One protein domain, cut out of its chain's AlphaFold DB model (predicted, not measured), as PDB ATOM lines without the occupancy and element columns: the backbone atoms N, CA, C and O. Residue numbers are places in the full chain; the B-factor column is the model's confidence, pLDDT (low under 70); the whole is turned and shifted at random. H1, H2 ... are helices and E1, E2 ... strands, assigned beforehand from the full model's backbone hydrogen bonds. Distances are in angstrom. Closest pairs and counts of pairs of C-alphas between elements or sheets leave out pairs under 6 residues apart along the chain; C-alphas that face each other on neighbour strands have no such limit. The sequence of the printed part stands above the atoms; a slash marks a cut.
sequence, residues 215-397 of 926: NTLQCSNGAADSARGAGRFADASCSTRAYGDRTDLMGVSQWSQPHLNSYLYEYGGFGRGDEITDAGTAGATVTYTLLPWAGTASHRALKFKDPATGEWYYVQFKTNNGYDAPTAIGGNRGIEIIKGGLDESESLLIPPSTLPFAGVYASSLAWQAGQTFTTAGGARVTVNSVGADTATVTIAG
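This is residues 215 to 397 of the 926 residues of the protein "SLT domain-containing protein" of Sinomonas sp. R1AF57 (UniProt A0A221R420). With little regular structure, two strongly twisted sheets make a sandwich: antiparallel E4-E11-E10-E9 covers part of mixed E2-E1-E8-E7-E6-E5-E3, on which H1 packs. Of 183 printed residues, 65 are in named elements, mostly strand; H1 follows E2. The whole is compact, radius of gyration of the C-alphas 14.8 A, spanning 41 by 39 by 32 A.

Start at the hairpin E1, residues 215 to 219, and E2, 238 to 241; N 218 and O 239 are 3.0 A apart. H1, 262 to 267, with every O i to N i+4 pair within hydrogen-bond range, is on the larger sheet. E5, E6, E7 and E8, within 301 to 350, form a meander, each antiparallel to the one before; N 316 and O 336 are 3.1 A apart. E9, E10 and E11, within 372 to 396, form another.

Find C-alpha 215 at (-79.924, -5.753, 65.110) and C-alpha 396 at (-93.413, 5.203, 46.425). E3, 276 to 281, and E4, 286 to 290, are edge strands.

The printed part has no cut; no printed residue is under pLDDT 70.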
ATOM      1  N   ASN A 215     -78.790  -5.597  64.210       96.44
ATOM      2  CA  ASN A 215     -79.924  -5.753  65.110       96.44
ATOM      3  C   ASN A 215     -81.235  -5.919  64.335       96.44
ATOM      4  O   ASN A 215     -81.300  -5.645  63.140       96.44
ATOM      5  N   THR A 216     -82.314  -6.303  65.021       95.69
ATOM      6  CA  THR A 216     -83.673  -6.257  64.446       95.69
ATOM      7  C   THR A 216     -84.605  -5.348  65.229       95.69
ATOM      8  O   THR A 216     -84.486  -5.204  66.450       95.69
ATOM      9  N   LEU A 217     -85.551  -4.727  64.523       95.81
ATOM     10  CA  LEU A 217     -86.630  -3.965  65.147       95.81
ATOM     11  C   LEU A 217     -87.657  -4.917  65.774       95.81
ATOM     12  O   LEU A 217     -88.142  -5.839  65.117       95.81
ATOM     13  N   GLN A 218     -88.040  -4.647  67.022       95.88
ATOM     14  CA  GLN A 218     -89.186  -5.283  67.665       95.88
ATOM     15  C   GLN A 218     -90.185  -4.241  68.146       95.88
ATOM     16  O   GLN A 218     -89.799  -3.338  68.875       95.88
ATOM     17  N   CYS A 219     -91.457  -4.400  67.797       96.69
ATOM     18  CA  CYS A 219     -92.555  -3.543  68.227       96.69
ATOM     19  C   CYS A 219     -93.675  -4.402  68.816       96.69
ATOM     20  O   CYS A 219     -94.297  -5.213  68.129       96.69
ATOM     21  N   SER A 220     -93.950  -4.224  70.107       96.75
ATOM     22  CA  SER A 220     -94.954  -5.016  70.836       96.75
ATOM     23  C   SER A 220     -96.395  -4.782  70.362       96.75
ATOM     24  O   SER A 220     -97.244  -5.649  70.554       96.75
ATOM     25  N   ASN A 221     -96.664  -3.661  69.689       95.88
ATOM     26  CA  ASN A 221     -97.944  -3.364  69.039       95.88
ATOM     27  C   ASN A 221     -98.036  -3.860  67.579       95.88
ATOM     28  O   ASN A 221     -99.067  -3.661  66.940       95.88
ATOM     29  N   GLY A 222     -96.975  -4.473  67.040       93.69
ATOM     30  CA  GLY A 222     -96.900  -4.919  65.647       93.69
ATOM     31  C   GLY A 222     -96.734  -3.796  64.620       93.69
ATOM     32  O   GLY A 222     -96.981  -4.025  63.437       93.69
ATOM     33  N   ALA A 223     -96.335  -2.587  65.033       95.00
ATOM     34  CA  ALA A 223     -95.997  -1.513  64.106       95.00
ATOM     35  C   ALA A 223     -94.890  -1.966  63.143       95.00
ATOM     36  O   ALA A 223     -93.868  -2.502  63.569       95.00
ATOM     37  N   ALA A 224     -95.090  -1.742  61.843       93.38
ATOM     38  CA  ALA A 224     -94.129  -2.158  60.821       93.38
ATOM     39  C   ALA A 224     -92.780  -1.428  60.940       93.38
ATOM     40  O   ALA A 224     -91.752  -1.982  60.566       93.38
ATOM     41  N   ASP A 225     -92.786  -0.193  61.450       97.31
ATOM     42  CA  ASP A 225     -91.599   0.635  61.639       97.31
ATOM     43  C   ASP A 225     -91.844   1.729  62.692       97.31
ATOM     44  O   ASP A 225     -92.987   2.062  63.011       97.31
ATOM     45  N   SER A 226     -90.767   2.333  63.193       96.19
ATOM     46  CA  SER A 226     -90.797   3.510  64.058       96.19
ATOM     47  C   SER A 226     -89.617   4.438  63.782       96.19
ATOM     48  O   SER A 226     -88.476   3.982  63.683       96.19
ATOM     49  N   ALA A 227     -89.874   5.743  63.677       93.88
ATOM     50  CA  ALA A 227     -88.828   6.736  63.443       93.88
ATOM     51  C   ALA A 227     -87.840   6.776  64.620       93.88
ATOM     52  O   ALA A 227     -88.253   6.688  65.783       93.88
ATOM     53  N   ARG A 228     -86.543   6.937  64.342       90.75
ATOM     54  CA  ARG A 228     -85.523   7.103  65.388       90.75
ATOM     55  C   ARG A 228     -85.465   8.553  65.868       90.75
ATOM     56  O   ARG A 228     -85.492   9.495  65.082       90.75
ATOM     57  N   GLY A 229     -85.353   8.723  67.180       81.56
ATOM     58  CA  GLY A 229     -84.954   9.963  67.841       81.56
ATOM     59  C   GLY A 229     -83.636   9.772  68.594       81.56
ATOM     60  O   GLY A 229     -83.000   8.726  68.493       81.56
ATOM     61  N   ALA A 230     -83.228  10.767  69.386       80.00
ATOM     62  CA  ALA A 230     -81.997  10.701  70.177       80.00
ATOM     63  C   ALA A 230     -82.020   9.528  71.182       80.00
ATOM     64  O   ALA A 230     -82.626   9.627  72.253       80.00
ATOM     65  N   GLY A 231     -81.387   8.409  70.812       83.81
ATOM     66  CA  GLY A 231     -81.244   7.201  71.633       83.81
ATOM     67  C   GLY A 231     -82.534   6.413  71.901       83.81
ATOM     68  O   GLY A 231     -82.535   5.555  72.777       83.81
ATOM     69  N   ARG A 232     -83.644   6.697  71.204       91.75
ATOM     70  CA  ARG A 232     -84.923   5.974  71.367       91.75
ATOM     71  C   ARG A 232     -85.788   6.016  70.110       91.75
ATOM     72  O   ARG A 232     -85.622   6.905  69.280       91.75
ATOM     73  N   PHE A 233     -86.758   5.112  70.012       95.38
ATOM     74  CA  PHE A 233     -87.794   5.151  68.977       95.38
ATOM     75  C   PHE A 233     -88.919   6.134  69.333       95.38
ATOM     76  O   PHE A 233     -89.177   6.405  70.508       95.38
ATOM     77  N   ALA A 234     -89.585   6.680  68.314       94.75
ATOM     78  CA  ALA A 234     -90.746   7.555  68.481       94.75
ATOM     79  C   ALA A 234     -91.969   6.797  69.032       94.75
ATOM     80  O   ALA A 234     -92.735   7.346  69.822       94.75
ATOM     81  N   ASP A 235     -92.127   5.532  68.641       95.06
ATOM     82  CA  ASP A 235     -93.093   4.609  69.231       95.06
ATOM     83  C   ASP A 235     -92.436   3.896  70.417       95.06
ATOM     84  O   ASP A 235     -91.512   3.101  70.249       95.06
ATOM     85  N   ALA A 236     -92.922   4.181  71.626       95.25
ATOM     86  CA  ALA A 236     -92.384   3.615  72.861       95.25
ATOM     87  C   ALA A 236     -92.599   2.095  72.993       95.25
ATOM     88  O   ALA A 236     -91.994   1.466  73.857       95.25
ATOM     89  N   SER A 237     -93.461   1.499  72.164       96.75
ATOM     90  CA  SER A 237     -93.667   0.050  72.110       96.75
ATOM     91  C   SER A 237     -92.586  -0.681  71.301       96.75
ATOM     92  O   SER A 237     -92.562  -1.919  71.310       96.75
ATOM     93  N   CYS A 238     -91.719   0.078  70.617       97.00
ATOM     94  CA  CYS A 238     -90.630  -0.412  69.789       97.00
ATOM     95  C   CYS A 238     -89.271  -0.355  70.505       97.00
ATOM     96  O   CYS A 238     -88.963   0.580  71.245       97.00
ATOM     97  N   SER A 239     -88.428  -1.348  70.238       96.06
ATOM     98  CA  SER A 239     -87.099  -1.520  70.823       96.06
ATOM     99  C   SER A 239     -86.148  -2.232  69.860       96.06
ATOM    100  O   SER A 239     -86.580  -2.969  68.972       96.06
ATOM    101  N   THR A 240     -84.848  -2.053  70.079       95.12
ATOM    102  CA  THR A 240     -83.799  -2.787  69.369       95.12
ATOM    103  C   THR A 240     -83.610  -4.154  70.009       95.12
ATOM    104  O   THR A 240     -83.352  -4.250  71.209       95.12
ATOM    105  N   ARG A 241     -83.668  -5.214  69.203       94.25
ATOM    106  CA  ARG A 241     -83.187  -6.531  69.605       94.25
ATOM    107  C   ARG A 241     -81.747  -6.711  69.147       94.25
ATOM    108  O   ARG A 241     -81.494  -6.924  67.959       94.25
ATOM    109  N   ALA A 242     -80.832  -6.630  70.111       92.06
ATOM    110  CA  ALA A 242     -79.405  -6.799  69.876       92.06
ATOM    111  C   ALA A 242     -79.112  -8.137  69.174       92.06
ATOM    112  O   ALA A 242     -79.698  -9.160  69.543       92.06
ATOM    113  N   TYR A 243     -78.236  -8.123  68.163       92.31
ATOM    114  CA  TYR A 243     -77.826  -9.294  67.367       92.31
ATOM    115  C   TYR A 243     -78.961 -10.028  66.635       92.31
ATOM    116  O   TYR A 243     -78.807 -11.175  66.208       92.31
ATOM    117  N   GLY A 244     -80.133  -9.401  66.529       93.00
ATOM    118  CA  GLY A 244     -81.333 -10.052  66.022       93.00
ATOM    119  C   GLY A 244     -81.294 -10.382  64.527       93.00
ATOM    120  O   GLY A 244     -82.149 -11.145  64.072       93.00
ATOM    121  N   ASP A 245     -80.338  -9.829  63.778       94.19
ATOM    122  CA  ASP A 245     -80.142 -10.109  62.359       94.19
ATOM    123  C   ASP A 245     -79.168 -11.281  62.164       94.19
ATOM    124  O   ASP A 245     -77.954 -11.117  62.107       94.19
ATOM    125  N   ARG A 246     -79.697 -12.501  62.050       91.38
ATOM    126  CA  ARG A 246     -78.867 -13.695  61.823       91.38
ATOM    127  C   ARG A 246     -78.328 -13.788  60.388       91.38
ATOM    128  O   ARG A 246     -77.477 -14.635  60.114       91.38
ATOM    129  N   THR A 247     -78.811 -12.984  59.448       94.00
ATOM    130  CA  THR A 247     -78.327 -13.046  58.064       94.00
ATOM    131  C   THR A 247     -77.111 -12.145  57.838       94.00
ATOM    132  O   THR A 247     -76.611 -12.087  56.715       94.00
ATOM    133  N   ASP A 248     -76.578 -11.544  58.906       96.25
ATOM    134  CA  ASP A 248     -75.404 -10.673  58.923       96.25
ATOM    135  C   ASP A 248     -74.266 -11.228  59.803       96.25
ATOM    136  O   ASP A 248     -74.495 -11.983  60.753       96.25
ATOM    137  N   LEU A 249     -73.014 -10.880  59.478       96.44
ATOM    138  CA  LEU A 249     -71.844 -11.266  60.272       96.44
ATOM    139  C   LEU A 249     -71.867 -10.614  61.658       96.44
ATOM    140  O   LEU A 249     -71.513 -11.268  62.638       96.44
ATOM    141  N   MET A 250     -72.284  -9.348  61.739       96.31
ATOM    142  CA  MET A 250     -72.382  -8.558  62.970       96.31
ATOM    143  C   MET A 250     -73.634  -8.898  63.797       96.31
ATOM    144  O   MET A 250     -73.914  -8.245  64.802       96.31
ATOM    145  N   GLY A 251     -74.391  -9.914  63.386       94.38
ATOM    146  CA  GLY A 251     -75.482 -10.501  64.150       94.38
ATOM    147  C   GLY A 251     -75.020 -11.573  65.132       94.38
ATOM    148  O   GLY A 251     -73.858 -11.635  65.535       94.38
ATOM    149  N   VAL A 252     -75.947 -12.446  65.531       90.25
ATOM    150  CA  VAL A 252     -75.643 -13.549  66.454       90.25
ATOM    151  C   VAL A 252     -74.591 -14.500  65.874       90.25
ATOM    152  O   VAL A 252     -74.666 -14.896  64.708       90.25
ATOM    153  N   SER A 253     -73.633 -14.925  66.706       87.19
ATOM    154  CA  SER A 253     -72.577 -15.856  66.299       87.19
ATOM    155  C   SER A 253     -73.147 -17.148  65.701       87.19
ATOM    156  O   SER A 253     -74.076 -17.764  66.232       87.19
ATOM    157  N   GLN A 254     -72.562 -17.584  64.588       87.31
ATOM    158  CA  GLN A 254     -72.998 -18.760  63.844       87.31
ATOM    159  C   GLN A 254     -71.822 -19.464  63.157       87.31
ATOM    160  O   GLN A 254     -70.697 -18.977  63.164       87.31
ATOM    161  N   TRP A 255     -72.087 -20.634  62.581       88.44
ATOM    162  CA  TRP A 255     -71.084 -21.489  61.931       88.44
ATOM    163  C   TRP A 255     -70.621 -20.964  60.561       88.44
ATOM    164  O   TRP A 255     -69.656 -21.469  59.997       88.44
ATOM    165  N   SER A 256     -71.318 -19.965  60.020       91.12
ATOM    166  CA  SER A 256     -71.043 -19.305  58.744       91.12
ATOM    167  C   SER A 256     -70.661 -17.836  58.940       91.12
ATOM    168  O   SER A 256     -70.895 -17.257  59.995       91.12
ATOM    169  N   GLN A 257     -70.108 -17.215  57.900       94.38
ATOM    170  CA  GLN A 257     -69.781 -15.786  57.865       94.38
ATOM    171  C   GLN A 257     -70.639 -15.112  56.790       94.38
ATOM    172  O   GLN A 257     -70.151 -14.944  55.678       94.38
ATOM    173  N   PRO A 258     -71.923 -14.803  57.031       95.31
ATOM    174  CA  PRO A 258     -72.741 -14.207  55.983       95.31
ATOM    175  C   PRO A 258     -72.250 -12.808  55.599       95.31
ATOM    176  O   PRO A 258     -71.432 -12.193  56.290       95.31
ATOM    177  N   HIS A 259     -72.706 -12.316  54.454       95.88
ATOM    178  CA  HIS A 259     -72.288 -11.020  53.942       95.88
ATOM    179  C   HIS A 259     -72.819  -9.895  54.841       95.88
ATOM    180  O   HIS A 259     -73.971  -9.946  55.273       95.88
ATOM    181  N   LEU A 260     -72.005  -8.860  55.078       95.94
ATOM    182  CA  LEU A 260     -72.454  -7.636  55.751       95.94
ATOM    183  C   LEU A 260     -73.621  -7.012  54.993       95.94
ATOM    184  O   LEU A 260     -73.553  -6.884  53.773       95.94
ATOM    185  N   ASN A 261     -74.654  -6.575  55.694       96.88
ATOM    186  CA  ASN A 261     -75.780  -5.856  55.134       96.88
ATOM    187  C   ASN A 261     -75.320  -4.532  54.514       96.88
ATOM    188  O   ASN A 261     -74.302  -3.948  54.888       96.88
ATOM    189  N   SER A 262     -76.098  -4.061  53.551       96.12
ATOM    190  CA  SER A 262     -75.811  -2.868  52.754       96.12
ATOM    191  C   SER A 262     -75.589  -1.598  53.578       96.12
ATOM    192  O   SER A 262     -74.742  -0.793  53.192       96.12
ATOM    193  N   TYR A 263     -76.241  -1.448  54.737       95.69
ATOM    194  CA  TYR A 263     -76.002  -0.316  55.635       95.69
ATOM    195  C   TYR A 263     -74.598  -0.366  56.256       95.69
ATOM    196  O   TYR A 263     -73.826   0.574  56.082       95.69
ATOM    197  N   LEU A 264     -74.229  -1.461  56.935       95.25
ATOM    198  CA  LEU A 264     -72.900  -1.600  57.563       95.25
ATOM    199  C   LEU A 264     -71.780  -1.630  56.519       95.25
ATOM    200  O   LEU A 264     -70.673  -1.151  56.766       95.25
ATOM    201  N   TYR A 265     -72.079  -2.173  55.339       94.62
ATOM    202  CA  TYR A 265     -71.165  -2.218  54.209       94.62
ATOM    203  C   TYR A 265     -70.794  -0.818  53.699       94.62
ATOM    204  O   TYR A 265     -69.611  -0.531  53.486       94.62
ATOM    205  N   GLU A 266     -71.792   0.060  53.537       92.31
ATOM    206  CA  GLU A 266     -71.579   1.462  53.168       92.31
ATOM    207  C   GLU A 266     -70.976   2.266  54.328       92.31
ATOM    208  O   GLU A 266     -69.963   2.933  54.120       92.31
ATOM    209  N   TYR A 267     -71.512   2.137  55.548       91.38
ATOM    210  CA  TYR A 267     -71.013   2.816  56.753       91.38
ATOM    211  C   TYR A 267     -69.523   2.548  57.003       91.38
ATOM    212  O   TYR A 267     -68.740   3.455  57.292       91.38
ATOM    213  N   GLY A 268     -69.097   1.292  56.851       90.31
ATOM    214  CA  GLY A 268     -67.704   0.897  57.034       90.31
ATOM    215  C   GLY A 268     -66.763   1.322  55.902       90.31
ATOM    216  O   GLY A 268     -65.542   1.300  56.092       90.31
ATOM    217  N   GLY A 269     -67.291   1.732  54.743       90.44
ATOM    218  CA  GLY A 269     -66.503   2.077  53.557       90.44
ATOM    219  C   GLY A 269     -65.870   0.859  52.870       90.44
ATOM    220  O   GLY A 269     -64.774   0.963  52.303       90.44
ATOM    221  N   PHE A 270     -66.512  -0.312  52.940       91.31
ATOM    222  CA  PHE A 270     -65.983  -1.562  52.372       91.31
ATOM    223  C   PHE A 270     -66.334  -1.748  50.890       91.31
ATOM    224  O   PHE A 270     -65.633  -2.463  50.183       91.31
ATOM    225  N   GLY A 271     -67.354  -1.053  50.389       86.25
ATOM    226  CA  GLY A 271     -67.718  -1.061  48.971       86.25
ATOM    227  C   GLY A 271     -66.790  -0.253  48.076       86.25
ATOM    228  O   GLY A 271     -66.057   0.624  48.536       86.25
ATOM    229  N   ARG A 272     -66.833  -0.545  46.779       86.00
ATOM    230  CA  ARG A 272     -66.256   0.236  45.682       86.00
ATOM    231  C   ARG A 272     -66.981   1.572  45.475       86.00
ATOM    232  O   ARG A 272     -66.424   2.464  44.846       86.00
ATOM    233  N   GLY A 273     -68.174   1.732  46.043       83.94
ATOM    234  CA  GLY A 273     -68.999   2.938  45.955       83.94
ATOM    235  C   GLY A 273     -70.007   2.909  44.804       83.94
ATOM    236  O   GLY A 273     -70.671   3.912  44.569       83.94
ATOM    237  N   ASP A 274     -70.130   1.783  44.097       88.56
ATOM    238  CA  ASP A 274     -71.051   1.589  42.969       88.56
ATOM    239  C   ASP A 274     -72.095   0.491  43.224       88.56
ATOM    240  O   ASP A 274     -72.929   0.195  42.371       88.56
ATOM    241  N   GLU A 275     -72.061  -0.141  44.394       92.38
ATOM    242  CA  GLU A 275     -72.895  -1.294  44.723       92.38
ATOM    243  C   GLU A 275     -74.334  -0.937  45.096       92.38
ATOM    244  O   GLU A 275     -75.238  -1.751  44.890       92.38
ATOM    245  N   ILE A 276     -74.534   0.257  45.659       93.75
ATOM    246  CA  ILE A 276     -75.807   0.729  46.201       93.75
ATOM    247  C   ILE A 276     -76.257   1.938  45.388       93.75
ATOM    248  O   ILE A 276     -75.601   2.976  45.368       93.75
ATOM    249  N   THR A 277     -77.397   1.809  44.721       93.38
ATOM    250  CA  THR A 277     -78.021   2.912  43.988       93.38
ATOM    251  C   THR A 277     -78.687   3.883  44.961       93.38
ATOM    252  O   THR A 277     -79.547   3.477  45.737       93.38
ATOM    253  N   ASP A 278     -78.344   5.168  44.899       92.75
ATOM    254  CA  ASP A 278     -79.078   6.215  45.617       92.75
ATOM    255  C   ASP A 278     -80.340   6.600  44.827       92.75
ATOM    256  O   ASP A 278     -80.266   7.203  43.755       92.75
ATOM    257  N   ALA A 279     -81.507   6.208  45.336       89.38
ATOM    258  CA  ALA A 279     -82.810   6.518  44.755       89.38
ATOM    259  C   ALA A 279     -83.348   7.903  45.174       89.38
ATOM    260  O   ALA A 279     -84.430   8.298  44.736       89.38
ATOM    261  N   GLY A 280     -82.616   8.647  46.009       89.12
ATOM    262  CA  GLY A 280     -83.030   9.938  46.545       89.12
ATOM    263  C   GLY A 280     -84.189   9.832  47.538       89.12
ATOM    264  O   GLY A 280     -84.378   8.823  48.219       89.12
ATOM    265  N   THR A 281     -84.972  10.905  47.649       89.19
ATOM    266  CA  THR A 281     -86.152  10.953  48.524       89.19
ATOM    267  C   THR A 281     -87.350  10.270  47.864       89.19
ATOM    268  O   THR A 281     -87.686  10.579  46.718       89.19
ATOM    269  N   ALA A 282     -88.036   9.380  48.589       88.75
ATOM    270  CA  ALA A 282     -89.209   8.673  48.078       88.75
ATOM    271  C   ALA A 282     -90.353   9.645  47.738       88.75
ATOM    272  O   ALA A 282     -90.984  10.223  48.621       88.75
ATOM    273  N   GLY A 283     -90.640   9.780  46.441       83.31
ATOM    274  CA  GLY A 283     -91.665  10.668  45.896       83.31
ATOM    275  C   GLY A 283     -92.595   9.921  44.946       83.31
ATOM    276  O   GLY A 283     -93.509   9.233  45.390       83.31
ATOM    277  N   ALA A 284     -92.372  10.060  43.638       79.19
ATOM    278  CA  ALA A 284     -93.124   9.330  42.616       79.19
ATOM    279  C   ALA A 284     -92.899   7.808  42.701       79.19
ATOM    280  O   ALA A 284     -91.910   7.341  43.259       79.19
ATOM    281  N   THR A 285     -93.824   7.042  42.122       88.12
ATOM    282  CA  THR A 285     -93.728   5.575  42.074       88.12
ATOM    283  C   THR A 285     -92.653   5.141  41.071       88.12
ATOM    284  O   THR A 285     -92.809   5.398  39.877       88.12
ATOM    285  N   VAL A 286     -91.596   4.463  41.532       85.75
ATOM    286  CA  VAL A 286     -90.486   3.966  40.693       85.75
ATOM    287  C   VAL A 286     -90.184   2.501  41.013       85.75
ATOM    288  O   VAL A 286     -90.144   2.112  42.180       85.75
ATOM    289  N   THR A 287     -89.962   1.684  39.982       92.69
ATOM    290  CA  THR A 287     -89.605   0.263  40.117       92.69
ATOM    291  C   THR A 287     -88.119   0.047  39.842       92.69
ATOM    292  O   THR A 287     -87.583   0.556  38.860       92.69
ATOM    293  N   TYR A 288     -87.475  -0.752  40.690       94.38
ATOM    294  CA  TYR A 288     -86.058  -1.093  40.639       94.38
ATOM    295  C   TYR A 288     -85.873  -2.607  40.544       94.38
ATOM    296  O   TYR A 288     -86.639  -3.375  41.131       94.38
ATOM    297  N   THR A 289     -84.815  -3.019  39.848       96.25
ATOM    298  CA  THR A 289     -84.352  -4.409  39.797       96.25
ATOM    299  C   THR A 289     -83.117  -4.553  40.677       96.25
ATOM    300  O   THR A 289     -82.177  -3.775  40.549       96.25
ATOM    301  N   LEU A 290     -83.127  -5.548  41.559       97.19
ATOM    302  CA  LEU A 290     -82.056  -5.870  42.494       97.19
ATOM    303  C   LEU A 290     -81.373  -7.178  42.090       97.19
ATOM    304  O   LEU A 290     -82.027  -8.115  41.619       97.19
ATOM    305  N   LEU A 291     -80.062  -7.237  42.316       96.81
ATOM    306  CA  LEU A 291     -79.208  -8.408  42.095       96.81
ATOM    307  C   LEU A 291     -78.799  -9.015  43.451       96.81
ATOM    308  O   LEU A 291     -78.958  -8.355  44.478       96.81
ATOM    309  N   PRO A 292     -78.272 -10.254  43.497       97.00
ATOM    310  CA  PRO A 292     -77.883 -10.906  44.743       97.00
ATOM    311  C   PRO A 292     -76.877 -10.055  45.517       97.00
ATOM    312  O   PRO A 292     -75.818  -9.717  44.983       97.00
ATOM    313  N   TRP A 293     -77.185  -9.730  46.773       96.19
ATOM    314  CA  TRP A 293     -76.370  -8.810  47.569       96.19
ATOM    315  C   TRP A 293     -74.937  -9.313  47.801       96.19
ATOM    316  O   TRP A 293     -73.993  -8.546  47.622       96.19
ATOM    317  N   ALA A 294     -74.767 -10.610  48.082       94.12
ATOM    318  CA  ALA A 294     -73.453 -11.250  48.200       94.12
ATOM    319  C   ALA A 294     -72.684 -11.417  46.872       94.12
ATOM    320  O   ALA A 294     -71.601 -12.004  46.856       94.12
ATOM    321  N   GLY A 295     -73.236 -10.945  45.749       91.69
ATOM    322  CA  GLY A 295     -72.539 -10.882  44.469       91.69
ATOM    323  C   GLY A 295     -71.592  -9.681  44.363       91.69
ATOM    324  O   GLY A 295     -71.448  -8.877  45.278       91.69
ATOM    325  N   THR A 296     -70.956  -9.527  43.202       90.00
ATOM    326  CA  THR A 296     -69.966  -8.462  42.947       90.00
ATOM    327  C   THR A 296     -70.443  -7.389  41.967       90.00
ATOM    328  O   THR A 296     -69.713  -6.424  41.735       90.00
ATOM    329  N   ALA A 297     -71.651  -7.521  41.408       90.81
ATOM    330  CA  ALA A 297     -72.215  -6.576  40.444       90.81
ATOM    331  C   ALA A 297     -72.403  -5.170  41.045       90.81
ATOM    332  O   ALA A 297     -72.672  -5.030  42.241       90.81
ATOM    333  N   SER A 298     -72.273  -4.132  40.219       89.44
ATOM    334  CA  SER A 298     -72.704  -2.768  40.551       89.44
ATOM    335  C   SER A 298     -74.230  -2.709  40.715       89.44
ATOM    336  O   SER A 298     -74.941  -3.533  40.139       89.44
ATOM    337  N   HIS A 299     -74.742  -1.717  41.444       90.75
ATOM    338  CA  HIS A 299     -76.177  -1.419  41.578       90.75
ATOM    339  C   HIS A 299     -77.040  -2.605  42.050       90.75
ATOM    340  O   HIS A 299     -78.178  -2.775  41.617       90.75
ATOM    341  N   ARG A 300     -76.496  -3.449  42.933       93.69
ATOM    342  CA  ARG A 300     -77.158  -4.669  43.424       93.69
ATOM    343  C   ARG A 300     -78.084  -4.437  44.622       93.69
ATOM    344  O   ARG A 300     -78.964  -5.255  44.870       93.69
ATOM    345  N   ALA A 301     -77.920  -3.317  45.320       95.00
ATOM    346  CA  ALA A 301     -78.850  -2.810  46.325       95.00
ATOM    347  C   ALA A 301     -79.230  -1.359  45.999       95.00
ATOM    348  O   ALA A 301     -78.686  -0.741  45.079       95.00
ATOM    349  N   LEU A 302     -80.160  -0.799  46.763       95.38
ATOM    350  CA  LEU A 302     -80.479   0.623  46.702       95.38
ATOM    351  C   LEU A 302     -80.679   1.195  48.099       95.38
ATOM    352  O   LEU A 302     -80.977   0.459  49.041       95.38
ATOM    353  N   LYS A 303     -80.584   2.518  48.202       96.00
ATOM    354  CA  LYS A 303     -81.022   3.284  49.363       96.00
ATOM    355  C   LYS A 303     -81.970   4.400  48.951       96.00
ATOM    356  O   LYS A 303     -81.849   4.943  47.857       96.00
ATOM    357  N   PHE A 304     -82.900   4.749  49.826       95.81
ATOM    358  CA  PHE A 304     -83.797   5.884  49.641       95.81
ATOM    359  C   PHE A 304     -84.053   6.586  50.973       95.81
ATOM    360  O   PHE A 304     -83.951   5.981  52.042       95.81
ATOM    361  N   LYS A 305     -84.402   7.867  50.902       94.12
ATOM    362  CA  LYS A 305     -84.737   8.685  52.063       94.12
ATOM    363  C   LYS A 305     -86.251   8.780  52.220       94.12
ATOM    364  O   LYS A 305     -86.950   9.110  51.260       94.12
ATOM    365  N   ASP A 306     -86.769   8.516  53.415       91.75
ATOM    366  CA  ASP A 306     -88.168   8.821  53.718       91.75
ATOM    367  C   ASP A 306     -88.360  10.352  53.795       91.75
ATOM    368  O   ASP A 306     -87.597  11.029  54.491       91.75
ATOM    369  N   PRO A 307     -89.349  10.928  53.085       86.56
ATOM    370  CA  PRO A 307     -89.533  12.378  53.018       86.56
ATOM    371  C   PRO A 307     -89.952  13.015  54.348       86.56
ATOM    372  O   PRO A 307     -89.621  14.172  54.599       86.56
ATOM    373  N   ALA A 308     -90.688  12.294  55.196       87.62
ATOM    374  CA  ALA A 308     -91.265  12.842  56.418       87.62
ATOM    375  C   ALA A 308     -90.309  12.735  57.613       87.62
ATOM    376  O   ALA A 308     -90.247  13.655  58.427       87.62
ATOM    377  N   THR A 309     -89.570  11.630  57.730       89.94
ATOM    378  CA  THR A 309     -88.619  11.402  58.832       89.94
ATOM    379  C   THR A 309     -87.195  11.803  58.467       89.94
ATOM    380  O   THR A 309     -86.396  12.108  59.350       89.94
ATOM    381  N   GLY A 310     -86.861  11.807  57.175       90.31
ATOM    382  CA  GLY A 310     -85.501  12.000  56.689       90.31
ATOM    383  C   GLY A 310     -84.580  10.797  56.915       90.31
ATOM    384  O   GLY A 310     -83.376  10.929  56.702       90.31
ATOM    385  N   GLU A 311     -85.103   9.645  57.343       92.69
ATOM    386  CA  GLU A 311     -84.306   8.435  57.555       92.69
ATOM    387  C   GLU A 311     -83.932   7.764  56.230       92.69
ATOM    388  O   GLU A 311     -84.744   7.686  55.306       92.69
ATOM    389  N   TRP A 312     -82.705   7.245  56.159       94.56
ATOM    390  CA  TRP A 312     -82.253   6.402  55.056       94.56
ATOM    391  C   TRP A 312     -82.635   4.943  55.292       94.56
ATOM    392  O   TRP A 312     -82.334   4.379  56.347       94.56
ATOM    393  N   TYR A 313     -83.241   4.334  54.277       97.88
ATOM    394  CA  TYR A 313     -83.562   2.915  54.212       97.88
ATOM    395  C   TYR A 313     -82.792   2.275  53.070       97.88
ATOM    396  O   TYR A 313     -82.711   2.831  51.978       97.88
ATOM    397  N   TYR A 314     -82.274   1.087  53.328       98.12
ATOM    398  CA  TYR A 314     -81.533   0.255  52.403       98.12
ATOM    399  C   TYR A 314     -82.386  -0.953  52.052       98.12
ATOM    400  O   TYR A 314     -83.040  -1.542  52.917       98.12
ATOM    401  N   VAL A 315     -82.385  -1.310  50.774       98.50
ATOM    402  CA  VAL A 315     -83.150  -2.429  50.230       98.50
ATOM    403  C   VAL A 315     -82.185  -3.332  49.482       98.50
ATOM    404  O   VAL A 315     -81.559  -2.912  48.504       98.50
ATOM    405  N   GLN A 316     -82.066  -4.576  49.938       97.94
ATOM    406  CA  GLN A 316     -81.159  -5.563  49.355       97.94
ATOM    407  C   GLN A 316     -81.879  -6.874  49.053       97.94
ATOM    408  O   GLN A 316     -82.838  -7.243  49.732       97.94
ATOM    409  N   PHE A 317     -81.404  -7.591  48.036       97.94
ATOM    410  CA  PHE A 317     -81.921  -8.909  47.692       97.94
ATOM    411  C   PHE A 317     -81.017 -10.011  48.259       97.94
ATOM    412  O   PHE A 317     -79.897 -10.236  47.789       97.94
ATOM    413  N   LYS A 318     -81.528 -10.709  49.275       96.06
ATOM    414  CA  LYS A 318     -80.875 -11.819  49.964       96.06
ATOM    415  C   LYS A 318     -81.247 -13.140  49.294       96.06
ATOM    416  O   LYS A 318     -82.421 -13.502  49.204       96.06
ATOM    417  N   THR A 319     -80.253 -13.879  48.815       94.25
ATOM    418  CA  THR A 319     -80.449 -15.173  48.143       94.25
ATOM    419  C   THR A 319     -79.291 -16.116  48.445       94.25
ATOM    420  O   THR A 319     -78.264 -15.692  48.973       94.25
ATOM    421  N   ASN A 320     -79.468 -17.398  48.126       91.25
ATOM    422  CA  ASN A 320     -78.516 -18.470  48.406       91.25
ATOM    423  C   ASN A 320     -77.287 -18.385  47.472       91.25
ATOM    424  O   ASN A 320     -77.122 -19.202  46.570       91.25
ATOM    425  N   ASN A 321     -76.469 -17.343  47.637       90.81
ATOM    426  CA  ASN A 321     -75.282 -17.064  46.832       90.81
ATOM    427  C   ASN A 321     -74.129 -16.577  47.724       90.81
ATOM    428  O   ASN A 321     -74.342 -15.814  48.665       90.81
ATOM    429  N   GLY A 322     -72.901 -16.988  47.405       92.44
ATOM    430  CA  GLY A 322     -71.689 -16.551  48.095       92.44
ATOM    431  C   GLY A 322     -71.755 -16.763  49.610       92.44
ATOM    432  O   GLY A 322     -72.183 -17.813  50.087       92.44
ATOM    433  N   TYR A 323     -71.347 -15.745  50.367       94.56
ATOM    434  CA  TYR A 323     -71.369 -15.773  51.831       94.56
ATOM    435  C   TYR A 323     -72.779 -15.910  52.423       94.56
ATOM    436  O   TYR A 323     -72.924 -16.448  53.517       94.56
ATOM    437  N   ASP A 324     -73.818 -15.508  51.692       95.00
ATOM    438  CA  ASP A 324     -75.206 -15.583  52.158       95.00
ATOM    439  C   ASP A 324     -75.832 -16.967  51.987       95.00
ATOM    440  O   ASP A 324     -76.894 -17.230  52.549       95.00
ATOM    441  N   ALA A 325     -75.172 -17.877  51.266       93.56
ATOM    442  CA  ALA A 325     -75.683 -19.217  50.999       93.56
ATOM    443  C   ALA A 325     -76.200 -19.975  52.248       93.56
ATOM    444  O   ALA A 325     -77.296 -20.542  52.201       93.56
ATOM    445  N   PRO A 326     -75.502 -19.950  53.401       92.38
ATOM    446  CA  PRO A 326     -75.943 -20.679  54.590       92.38
ATOM    447  C   PRO A 326     -77.127 -20.040  55.331       92.38
ATOM    448  O   PRO A 326     -77.780 -20.725  56.120       92.38
ATOM    449  N   THR A 327     -77.394 -18.744  55.135       92.19
ATOM    450  CA  THR A 327     -78.385 -17.986  55.926       92.19
ATOM    451  C   THR A 327     -79.603 -17.553  55.110       92.19
ATOM    452  O   THR A 327     -80.696 -17.441  55.667       92.19
ATOM    453  N   ALA A 328     -79.456 -17.395  53.792       92.31
ATOM    454  CA  ALA A 328     -80.502 -17.006  52.849       92.31
ATOM    455  C   ALA A 328     -81.350 -18.204  52.381       92.31
ATOM    456  O   ALA A 328     -81.485 -18.488  51.187       92.31
ATOM    457  N   ILE A 329     -81.919 -18.926  53.345       89.62
ATOM    458  CA  ILE A 329     -82.773 -20.100  53.136       89.62
ATOM    459  C   ILE A 329     -84.152 -19.882  53.767       89.62
ATOM    460  O   ILE A 329     -84.301 -19.129  54.730       89.62
ATOM    461  N   GLY A 330     -85.183 -20.545  53.234       89.19
ATOM    462  CA  GLY A 330     -86.555 -20.405  53.736       89.19
ATOM    463  C   GLY A 330     -87.036 -18.946  53.734       89.19
ATOM    464  O   GLY A 330     -86.836 -18.234  52.752       89.19
ATOM    465  N   GLY A 331     -87.632 -18.492  54.843       89.25
ATOM    466  CA  GLY A 331     -88.148 -17.122  55.013       89.25
ATOM    467  C   GLY A 331     -87.086 -16.013  55.060       89.25
ATOM    468  O   GLY A 331     -87.431 -14.839  55.185       89.25
ATOM    469  N   ASN A 332     -85.800 -16.362  54.957       93.06
ATOM    470  CA  ASN A 332     -84.685 -15.411  54.907       93.06
ATOM    471  C   ASN A 332     -84.159 -15.182  53.480       93.06
ATOM    472  O   ASN A 332     -83.252 -14.381  53.277       93.06
ATOM    473  N   ARG A 333     -84.718 -15.869  52.476       95.00
ATOM    474  CA  ARG A 333     -84.489 -15.554  51.062       95.00
ATOM    475  C   ARG A 333     -85.554 -14.568  50.595       95.00
ATOM    476  O   ARG A 333     -86.734 -14.894  50.653       95.00
ATOM    477  N   GLY A 334     -85.162 -13.393  50.116       97.00
ATOM    478  CA  GLY A 334     -86.095 -12.342  49.708       97.00
ATOM    479  C   GLY A 334     -85.498 -10.945  49.837       97.00
ATOM    480  O   GLY A 334     -84.286 -10.767  49.750       97.00
ATOM    481  N   ILE A 335     -86.356  -9.947  50.023       98.50
ATOM    482  CA  ILE A 335     -85.950  -8.550  50.186       98.50
ATOM    483  C   ILE A 335     -85.740  -8.227  51.661       98.50
ATOM    484  O   ILE A 335     -86.661  -8.356  52.460       98.50
ATOM    485  N   GLU A 336     -84.558  -7.755  52.029       98.25
ATOM    486  CA  GLU A 336     -84.302  -7.225  53.370       98.25
ATOM    487  C   GLU A 336     -84.372  -5.698  53.342       98.25
ATOM    488  O   GLU A 336     -83.865  -5.054  52.417       98.25
ATOM    489  N   ILE A 337     -85.022  -5.135  54.360       98.44
ATOM    490  CA  ILE A 337     -85.126  -3.695  54.585       98.44
ATOM    491  C   ILE A 337     -84.299  -3.363  55.819       98.44
ATOM    492  O   ILE A 337     -84.556  -3.903  56.894       98.44
ATOM    493  N   ILE A 338     -83.320  -2.478  55.670       98.19
ATOM    494  CA  ILE A 338     -82.387  -2.114  56.740       98.19
ATOM    495  C   ILE A 338     -82.346  -0.595  56.889       98.19
ATOM    496  O   ILE A 338     -82.396   0.140  55.907       98.19
ATOM    497  N   LYS A 339     -82.216  -0.107  58.117       95.94
ATOM    498  CA  LYS A 339     -81.815   1.276  58.410       95.94
ATOM    499  C   LYS A 339     -80.736   1.286  59.488       95.94
ATOM    500  O   LYS A 339     -80.371   0.231  59.997       95.94
ATOM    501  N   GLY A 340     -80.209   2.455  59.837       93.06
ATOM    502  CA  GLY A 340     -79.269   2.544  60.959       93.06
ATOM    503  C   GLY A 340     -79.937   2.228  62.301       93.06
ATOM    504  O   GLY A 340     -81.142   2.433  62.468       93.06
ATOM    505  N   GLY A 341     -79.153   1.764  63.271       91.06
ATOM    506  CA  GLY A 341     -79.577   1.569  64.658       91.06
ATOM    507  C   GLY A 341     -79.797   2.883  65.411       91.06
ATOM    508  O   GLY A 341     -79.798   3.967  64.830       91.06
ATOM    509  N   LEU A 342     -80.023   2.805  66.724       90.88
ATOM    510  CA  LEU A 342     -80.048   4.009  67.572       90.88
ATOM    511  C   LEU A 342     -78.640   4.602  67.744       90.88
ATOM    512  O   LEU A 342     -78.512   5.808  67.949       90.88
ATOM    513  N   ASP A 343     -77.621   3.755  67.617       89.12
ATOM    514  CA  ASP A 343     -76.237   4.113  67.322       89.12
ATOM    515  C   ASP A 343     -76.004   3.951  65.809       89.12
ATOM    516  O   ASP A 343     -76.443   2.971  65.204       89.12
ATOM    517  N   GLU A 344     -75.348   4.921  65.173       86.75
ATOM    518  CA  GLU A 344     -75.118   4.910  63.723       86.75
ATOM    519  C   GLU A 344     -74.141   3.823  63.266       86.75
ATOM    520  O   GLU A 344     -74.176   3.446  62.096       86.75
ATOM    521  N   SER A 345     -73.299   3.314  64.167       91.00
ATOM    522  CA  SER A 345     -72.409   2.181  63.895       91.00
ATOM    523  C   SER A 345     -73.146   0.844  63.816       91.00
ATOM    524  O   SER A 345     -72.599  -0.126  63.294       91.00
ATOM    525  N   GLU A 346     -74.389   0.787  64.294       95.00
ATOM    526  CA  GLU A 346     -75.251  -0.391  64.260       95.00
ATOM    527  C   GLU A 346     -76.213  -0.344  63.069       95.00
ATOM    528  O   GLU A 346     -76.619   0.729  62.608       95.00
ATOM    529  N   SER A 347     -76.660  -1.511  62.607       97.12
ATOM    530  CA  SER A 347     -77.795  -1.615  61.685       97.12
ATOM    531  C   SER A 347     -79.036  -2.150  62.385       97.12
ATOM    532  O   SER A 347     -78.979  -2.799  63.430       97.12
ATOM    533  N   LEU A 348     -80.184  -1.871  61.782       97.25
ATOM    534  CA  LEU A 348     -81.489  -2.318  62.224       97.25
ATOM    535  C   LEU A 348     -82.252  -2.887  61.027       97.25
ATOM    536  O   LEU A 348     -82.782  -2.143  60.198       97.25
ATOM    537  N   LEU A 349     -82.309  -4.213  60.944       97.62
ATOM    538  CA  LEU A 349     -83.136  -4.929  59.985       97.62
ATOM    539  C   LEU A 349     -84.606  -4.888  60.428       97.62
ATOM    540  O   LEU A 349     -84.942  -5.113  61.596       97.62
ATOM    541  N   ILE A 350     -85.488  -4.595  59.476       97.50
ATOM    542  CA  ILE A 350     -86.931  -4.495  59.679       97.50
ATOM    543  C   ILE A 350     -87.593  -5.716  59.025       97.50
ATOM    544  O   ILE A 350     -87.780  -5.737  57.801       97.50
ATOM    545  N   PRO A 351     -87.935  -6.752  59.810       95.94
ATOM    546  CA  PRO A 351     -88.541  -7.966  59.275       95.94
ATOM    547  C   PRO A 351     -90.016  -7.750  58.886       95.94
ATOM    548  O   PRO A 351     -90.649  -6.804  59.361       95.94
ATOM    549  N   PRO A 352     -90.621  -8.666  58.102       95.88
ATOM    550  CA  PRO A 352     -92.054  -8.631  57.780       95.88
ATOM    551  C   PRO A 352     -92.990  -8.629  58.999       95.88
ATOM    552  O   PRO A 352     -94.125  -8.166  58.907       95.88
ATOM    553  N   SER A 353     -92.532  -9.160  60.137       94.75
ATOM    554  CA  SER A 353     -93.228  -9.095  61.422       94.75
ATOM    555  C   SER A 353     -92.273  -8.605  62.501       94.75
ATOM    556  O   SER A 353     -91.295  -9.277  62.821       94.75
ATOM    557  N   THR A 354     -92.590  -7.454  63.087       95.25
ATOM    558  CA  THR A 354     -91.842  -6.838  64.192       95.25
ATOM    559  C   THR A 354     -92.327  -7.304  65.564       95.25
ATOM    560  O   THR A 354     -91.778  -6.889  66.583       95.25
ATOM    561  N   LEU A 355     -93.350  -8.162  65.635       95.12
ATOM    562  CA  LEU A 355     -93.832  -8.668  66.917       95.12
ATOM    563  C   LEU A 355     -92.715  -9.428  67.655       95.12
ATOM    564  O   LEU A 355     -91.943 -10.158  67.023       95.12
ATOM    565  N   PRO A 356     -92.630  -9.305  68.993       92.62
ATOM    566  CA  PRO A 356     -91.690 -10.088  69.777       92.62
ATOM    567  C   PRO A 356     -91.838 -11.587  69.502       92.62
ATOM    568  O   PRO A 356     -92.941 -12.129  69.495       92.62
ATOM    569  N   PHE A 357     -90.711 -12.263  69.295       88.00
ATOM    570  CA  PHE A 357     -90.653 -13.690  68.996       88.00
ATOM    571  C   PHE A 357     -89.755 -14.422  70.001       88.00
ATOM    572  O   PHE A 357     -88.757 -13.874  70.488       88.00
ATOM    573  N   ALA A 358     -90.118 -15.670  70.303       84.62
ATOM    574  CA  ALA A 358     -89.357 -16.553  71.183       84.62
ATOM    575  C   ALA A 358     -88.096 -17.106  70.492       84.62
ATOM    576  O   ALA A 358     -88.023 -17.166  69.265       84.62
ATOM    577  N   GLY A 359     -87.109 -17.543  71.279       83.38
ATOM    578  CA  GLY A 359     -85.815 -18.013  70.771       83.38
ATOM    579  C   GLY A 359     -84.809 -16.877  70.611       83.38
ATOM    580  O   GLY A 359     -85.005 -15.816  71.194       83.38
ATOM    581  N   VAL A 360     -83.724 -17.098  69.859       74.81
ATOM    582  CA  VAL A 360     -82.618 -16.128  69.705       74.81
ATOM    583  C   VAL A 360     -82.825 -15.190  68.501       74.81
ATOM    584  O   VAL A 360     -82.451 -14.023  68.585       74.81
ATOM    585  N   TYR A 361     -83.496 -15.647  67.435       79.25
ATOM    586  CA  TYR A 361     -83.735 -14.905  66.182       79.25
ATOM    587  C   TYR A 361     -85.050 -15.352  65.506       79.25
ATOM    588  O   TYR A 361     -85.599 -16.402  65.850       79.25
ATOM    589  N   ALA A 362     -85.562 -14.555  64.561       84.81
ATOM    590  CA  ALA A 362     -86.794 -14.857  63.831       84.81
ATOM    591  C   ALA A 362     -86.538 -15.809  62.652       84.81
ATOM    592  O   ALA A 362     -85.481 -15.779  62.027       84.81
ATOM    593  N   SER A 363     -87.527 -16.632  62.304       84.69
ATOM    594  CA  SER A 363     -87.443 -17.577  61.177       84.69
ATOM    595  C   SER A 363     -87.671 -16.943  59.796       84.69
ATOM    596  O   SER A 363     -87.496 -17.622  58.785       84.69
ATOM    597  N   SER A 364     -88.082 -15.672  59.751       91.88
ATOM    598  CA  SER A 364     -88.367 -14.932  58.521       91.88
ATOM    599  C   SER A 364     -87.954 -13.473  58.677       91.88
ATOM    600  O   SER A 364     -88.686 -12.672  59.260       91.88
ATOM    601  N   LEU A 365     -86.781 -13.138  58.150       94.31
ATOM    602  CA  LEU A 365     -86.228 -11.782  58.152       94.31
ATOM    603  C   LEU A 365     -86.414 -11.058  56.810       94.31
ATOM    604  O   LEU A 365     -86.312  -9.835  56.767       94.31
ATOM    605  N   ALA A 366     -86.759 -11.778  55.736       96.75
ATOM    606  CA  ALA A 366     -86.892 -11.211  54.399       96.75
ATOM    607  C   ALA A 366     -88.354 -11.106  53.931       96.75
ATOM    608  O   ALA A 366     -89.152 -12.039  54.063       96.75
ATOM    609  N   TRP A 367     -88.682  -9.971  53.319       97.94
ATOM    610  CA  TRP A 367     -89.942  -9.679  52.647       97.94
ATOM    611  C   TRP A 367     -90.057 -10.451  51.328       97.94
ATOM    612  O   TRP A 367     -89.108 -10.566  50.550       97.94
ATOM    613  N   GLN A 368     -91.249 -10.980  51.080       97.75
ATOM    614  CA  GLN A 368     -91.583 -11.864  49.968       97.75
ATOM    615  C   GLN A 368     -92.414 -11.140  48.903       97.75
ATOM    616  O   GLN A 368     -93.015 -10.097  49.166       97.75
ATOM    617  N   ALA A 369     -92.484 -11.711  47.697       97.62
ATOM    618  CA  ALA A 369     -93.282 -11.161  46.601       97.62
ATOM    619  C   ALA A 369     -94.753 -10.936  47.009       97.62
ATOM    620  O   ALA A 369     -95.374 -11.781  47.654       97.62
ATOM    621  N   GLY A 370     -95.301  -9.779  46.633       96.00
ATOM    622  CA  GLY A 370     -96.643  -9.320  46.994       96.00
ATOM    623  C   GLY A 370     -96.729  -8.582  48.335       96.00
ATOM    624  O   GLY A 370     -97.736  -7.926  48.595       96.00
ATOM    625  N   GLN A 371     -95.698  -8.635  49.184       97.75
ATOM    626  CA  GLN A 371     -95.685  -7.901  50.450       97.75
ATOM    627  C   GLN A 371     -95.264  -6.439  50.252       97.75
ATOM    628  O   GLN A 371     -94.537  -6.096  49.317       97.75
ATOM    629  N   THR A 372     -95.731  -5.561  51.142       97.12
ATOM    630  CA  THR A 372     -95.385  -4.135  51.133       97.12
ATOM    631  C   THR A 372     -94.946  -3.688  52.516       97.12
ATOM    632  O   THR A 372     -95.716  -3.769  53.472       97.12
ATOM    633  N   PHE A 373     -93.727  -3.171  52.598       97.62
ATOM    634  CA  PHE A 373     -93.219  -2.466  53.761       97.62
ATOM    635  C   PHE A 373     -93.670  -1.002  53.722       97.62
ATOM    636  O   PHE A 373     -93.665  -0.376  52.661       97.62
ATOM    637  N   THR A 374     -94.049  -0.451  54.876       96.50
ATOM    638  CA  THR A 374     -94.343   0.978  55.042       96.50
ATOM    639  C   THR A 374     -93.416   1.542  56.110       96.50
ATOM    640  O   THR A 374     -93.449   1.103  57.255       96.50
ATOM    641  N   THR A 375     -92.597   2.510  55.712       96.94
ATOM    642  CA  THR A 375     -91.706   3.277  56.594       96.94
ATOM    643  C   THR A 375     -92.493   4.066  57.643       96.94
ATOM    644  O   THR A 375     -93.685   4.345  57.474       96.94
ATOM    645  N   ALA A 376     -91.813   4.525  58.694       93.75
ATOM    646  CA  ALA A 376     -92.408   5.372  59.726       93.75
ATOM    647  C   ALA A 376     -93.014   6.690  59.188       93.75
ATOM    648  O   ALA A 376     -93.984   7.193  59.755       93.75
ATOM    649  N   GLY A 377     -92.481   7.240  58.090       90.56
ATOM    650  CA  GLY A 377     -93.028   8.429  57.425       90.56
ATOM    651  C   GLY A 377     -94.119   8.141  56.390       90.56
ATOM    652  O   GLY A 377     -94.830   9.048  55.943       90.56
ATOM    653  N   GLY A 378     -94.332   6.866  56.063       92.31
ATOM    654  CA  GLY A 378     -95.397   6.392  55.188       92.31
ATOM    655  C   GLY A 378     -94.977   6.143  53.740       92.31
ATOM    656  O   GLY A 378     -95.831   5.728  52.955       92.31
ATOM    657  N   ALA A 379     -93.712   6.359  53.363       93.56
ATOM    658  CA  ALA A 379     -93.185   5.812  52.113       93.56
ATOM    659  C   ALA A 379     -93.290   4.276  52.109       93.56
ATOM    660  O   ALA A 379     -93.190   3.629  53.155       93.56
ATOM    661  N   ARG A 380     -93.513   3.695  50.932       95.31
ATOM    662  CA  ARG A 380     -93.821   2.279  50.732       95.31
ATOM    663  C   ARG A 380     -92.784   1.613  49.840       95.31
ATOM    664  O   ARG A 380     -92.389   2.187  48.828       95.31
ATOM    665  N   VAL A 381     -92.411   0.387  50.197       97.50
ATOM    666  CA  VAL A 381     -91.603  -0.525  49.378       97.50
ATOM    667  C   VAL A 381     -92.428  -1.780  49.119       97.50
ATOM    668  O   VAL A 381     -92.644  -2.584  50.023       97.50
ATOM    669  N   THR A 382     -92.910  -1.948  47.894       97.38
ATOM    670  CA  THR A 382     -93.659  -3.133  47.459       97.38
ATOM    671  C   THR A 382     -92.718  -4.105  46.766       97.38
ATOM    672  O   THR A 382     -92.055  -3.743  45.797       97.38
ATOM    673  N   VAL A 383     -92.665  -5.350  47.233       98.25
ATOM    674  CA  VAL A 383     -91.884  -6.409  46.587       98.25
ATOM    675  C   VAL A 383     -92.710  -6.981  45.439       98.25
ATOM    676  O   VAL A 383     -93.683  -7.697  45.672       98.25
ATOM    677  N   ASN A 384     -92.352  -6.673  44.191       96.94
ATOM    678  CA  ASN A 384     -93.125  -7.139  43.035       96.94
ATOM    679  C   ASN A 384     -92.762  -8.585  42.665       96.94
ATOM    680  O   ASN A 384     -93.642  -9.373  42.330       96.94
ATOM    681  N   SER A 385     -91.478  -8.953  42.735       97.56
ATOM    682  CA  SER A 385     -91.013 -10.312  42.432       97.56
ATOM    683  C   SER A 385     -89.758 -10.696  43.218       97.56
ATOM    684  O   SER A 385     -88.925  -9.846  43.526       97.56
ATOM    685  N   VAL A 386     -89.617 -11.994  43.505       96.88
ATOM    686  CA  VAL A 386     -88.418 -12.612  44.095       96.88
ATOM    687  C   VAL A 386     -88.062 -13.842  43.254       96.88
ATOM    688  O   VAL A 386     -88.726 -14.875  43.334       96.88
ATOM    689  N   GLY A 387     -87.054 -13.712  42.395       94.19
ATOM    690  CA  GLY A 387     -86.544 -14.766  41.514       94.19
ATOM    691  C   GLY A 387     -85.319 -15.483  42.088       94.19
ATOM    692  O   GLY A 387     -84.964 -15.308  43.252       94.19
ATOM    693  N   ALA A 388     -84.666 -16.330  41.284       90.88
ATOM    694  CA  ALA A 388     -83.410 -16.998  41.659       90.88
ATOM    695  C   ALA A 388     -82.272 -15.983  41.859       90.88
ATOM    696  O   ALA A 388     -81.711 -15.895  42.954       90.88
ATOM    697  N   ASP A 389     -82.049 -15.161  40.830       92.06
ATOM    698  CA  ASP A 389     -80.912 -14.238  40.729       92.06
ATOM    699  C   ASP A 389     -81.332 -12.773  40.565       92.06
ATOM    700  O   ASP A 389     -80.491 -11.895  40.439       92.06
ATOM    701  N   THR A 390     -82.631 -12.479  40.553       96.06
ATOM    702  CA  THR A 390     -83.141 -11.102  40.495       96.06
ATOM    703  C   THR A 390     -84.377 -10.952  41.367       96.06
ATOM    704  O   THR A 390     -85.149 -11.897  41.537       96.06
ATOM    705  N   ALA A 391     -84.591  -9.753  41.894       97.25
ATOM    706  CA  ALA A 391     -85.837  -9.356  42.535       97.25
ATOM    707  C   ALA A 391     -86.231  -7.962  42.048       97.25
ATOM    708  O   ALA A 391     -85.373  -7.186  41.632       97.25
ATOM    709  N   THR A 392     -87.517  -7.626  42.087       97.69
ATOM    710  CA  THR A 392     -87.970  -6.276  41.732       97.69
ATOM    711  C   THR A 392     -88.785  -5.667  42.858       97.69
ATOM    712  O   THR A 392     -89.638  -6.330  43.453       97.69
ATOM    713  N   VAL A 393     -88.532  -4.391  43.141       97.25
ATOM    714  CA  VAL A 393     -89.213  -3.620  44.188       97.25
ATOM    715  C   VAL A 393     -89.728  -2.304  43.627       97.25
ATOM    716  O   VAL A 393     -89.094  -1.700  42.768       97.25
ATOM    717  N   THR A 394     -90.881  -1.852  44.101       95.00
ATOM    718  CA  THR A 394     -91.455  -0.547  43.770       95.00
ATOM    719  C   THR A 394     -91.420   0.342  45.000       95.00
ATOM    720  O   THR A 394     -91.937  -0.044  46.046       95.00
ATOM    721  N   ILE A 395     -90.830   1.528  44.871       93.44
ATOM    722  CA  ILE A 395     -90.742   2.530  45.935       93.44
ATOM    723  C   ILE A 395     -91.676   3.682  45.591       93.44
ATOM    724  O   ILE A 395     -91.702   4.155  44.454       93.44
ATOM    725  N   ALA A 396     -92.452   4.123  46.573       91.12
ATOM    726  CA  ALA A 396     -93.413   5.203  46.425       91.12
ATOM    727  C   ALA A 396     -93.492   6.030  47.713       91.12
ATOM    728  O   ALA A 396     -93.515   5.478  48.811       91.12
ATOM    729  N   GLY A 397     -93.599   7.354  47.601       88.69
ATOM    730  CA  GLY A 397     -94.007   8.197  48.724       88.69
ATOM    731  C   GLY A 397     -95.420   7.848  49.221       88.69
ATOM    732  O   GLY A 397     -96.214   7.213  48.520       88.69
TER     733      GLY A 397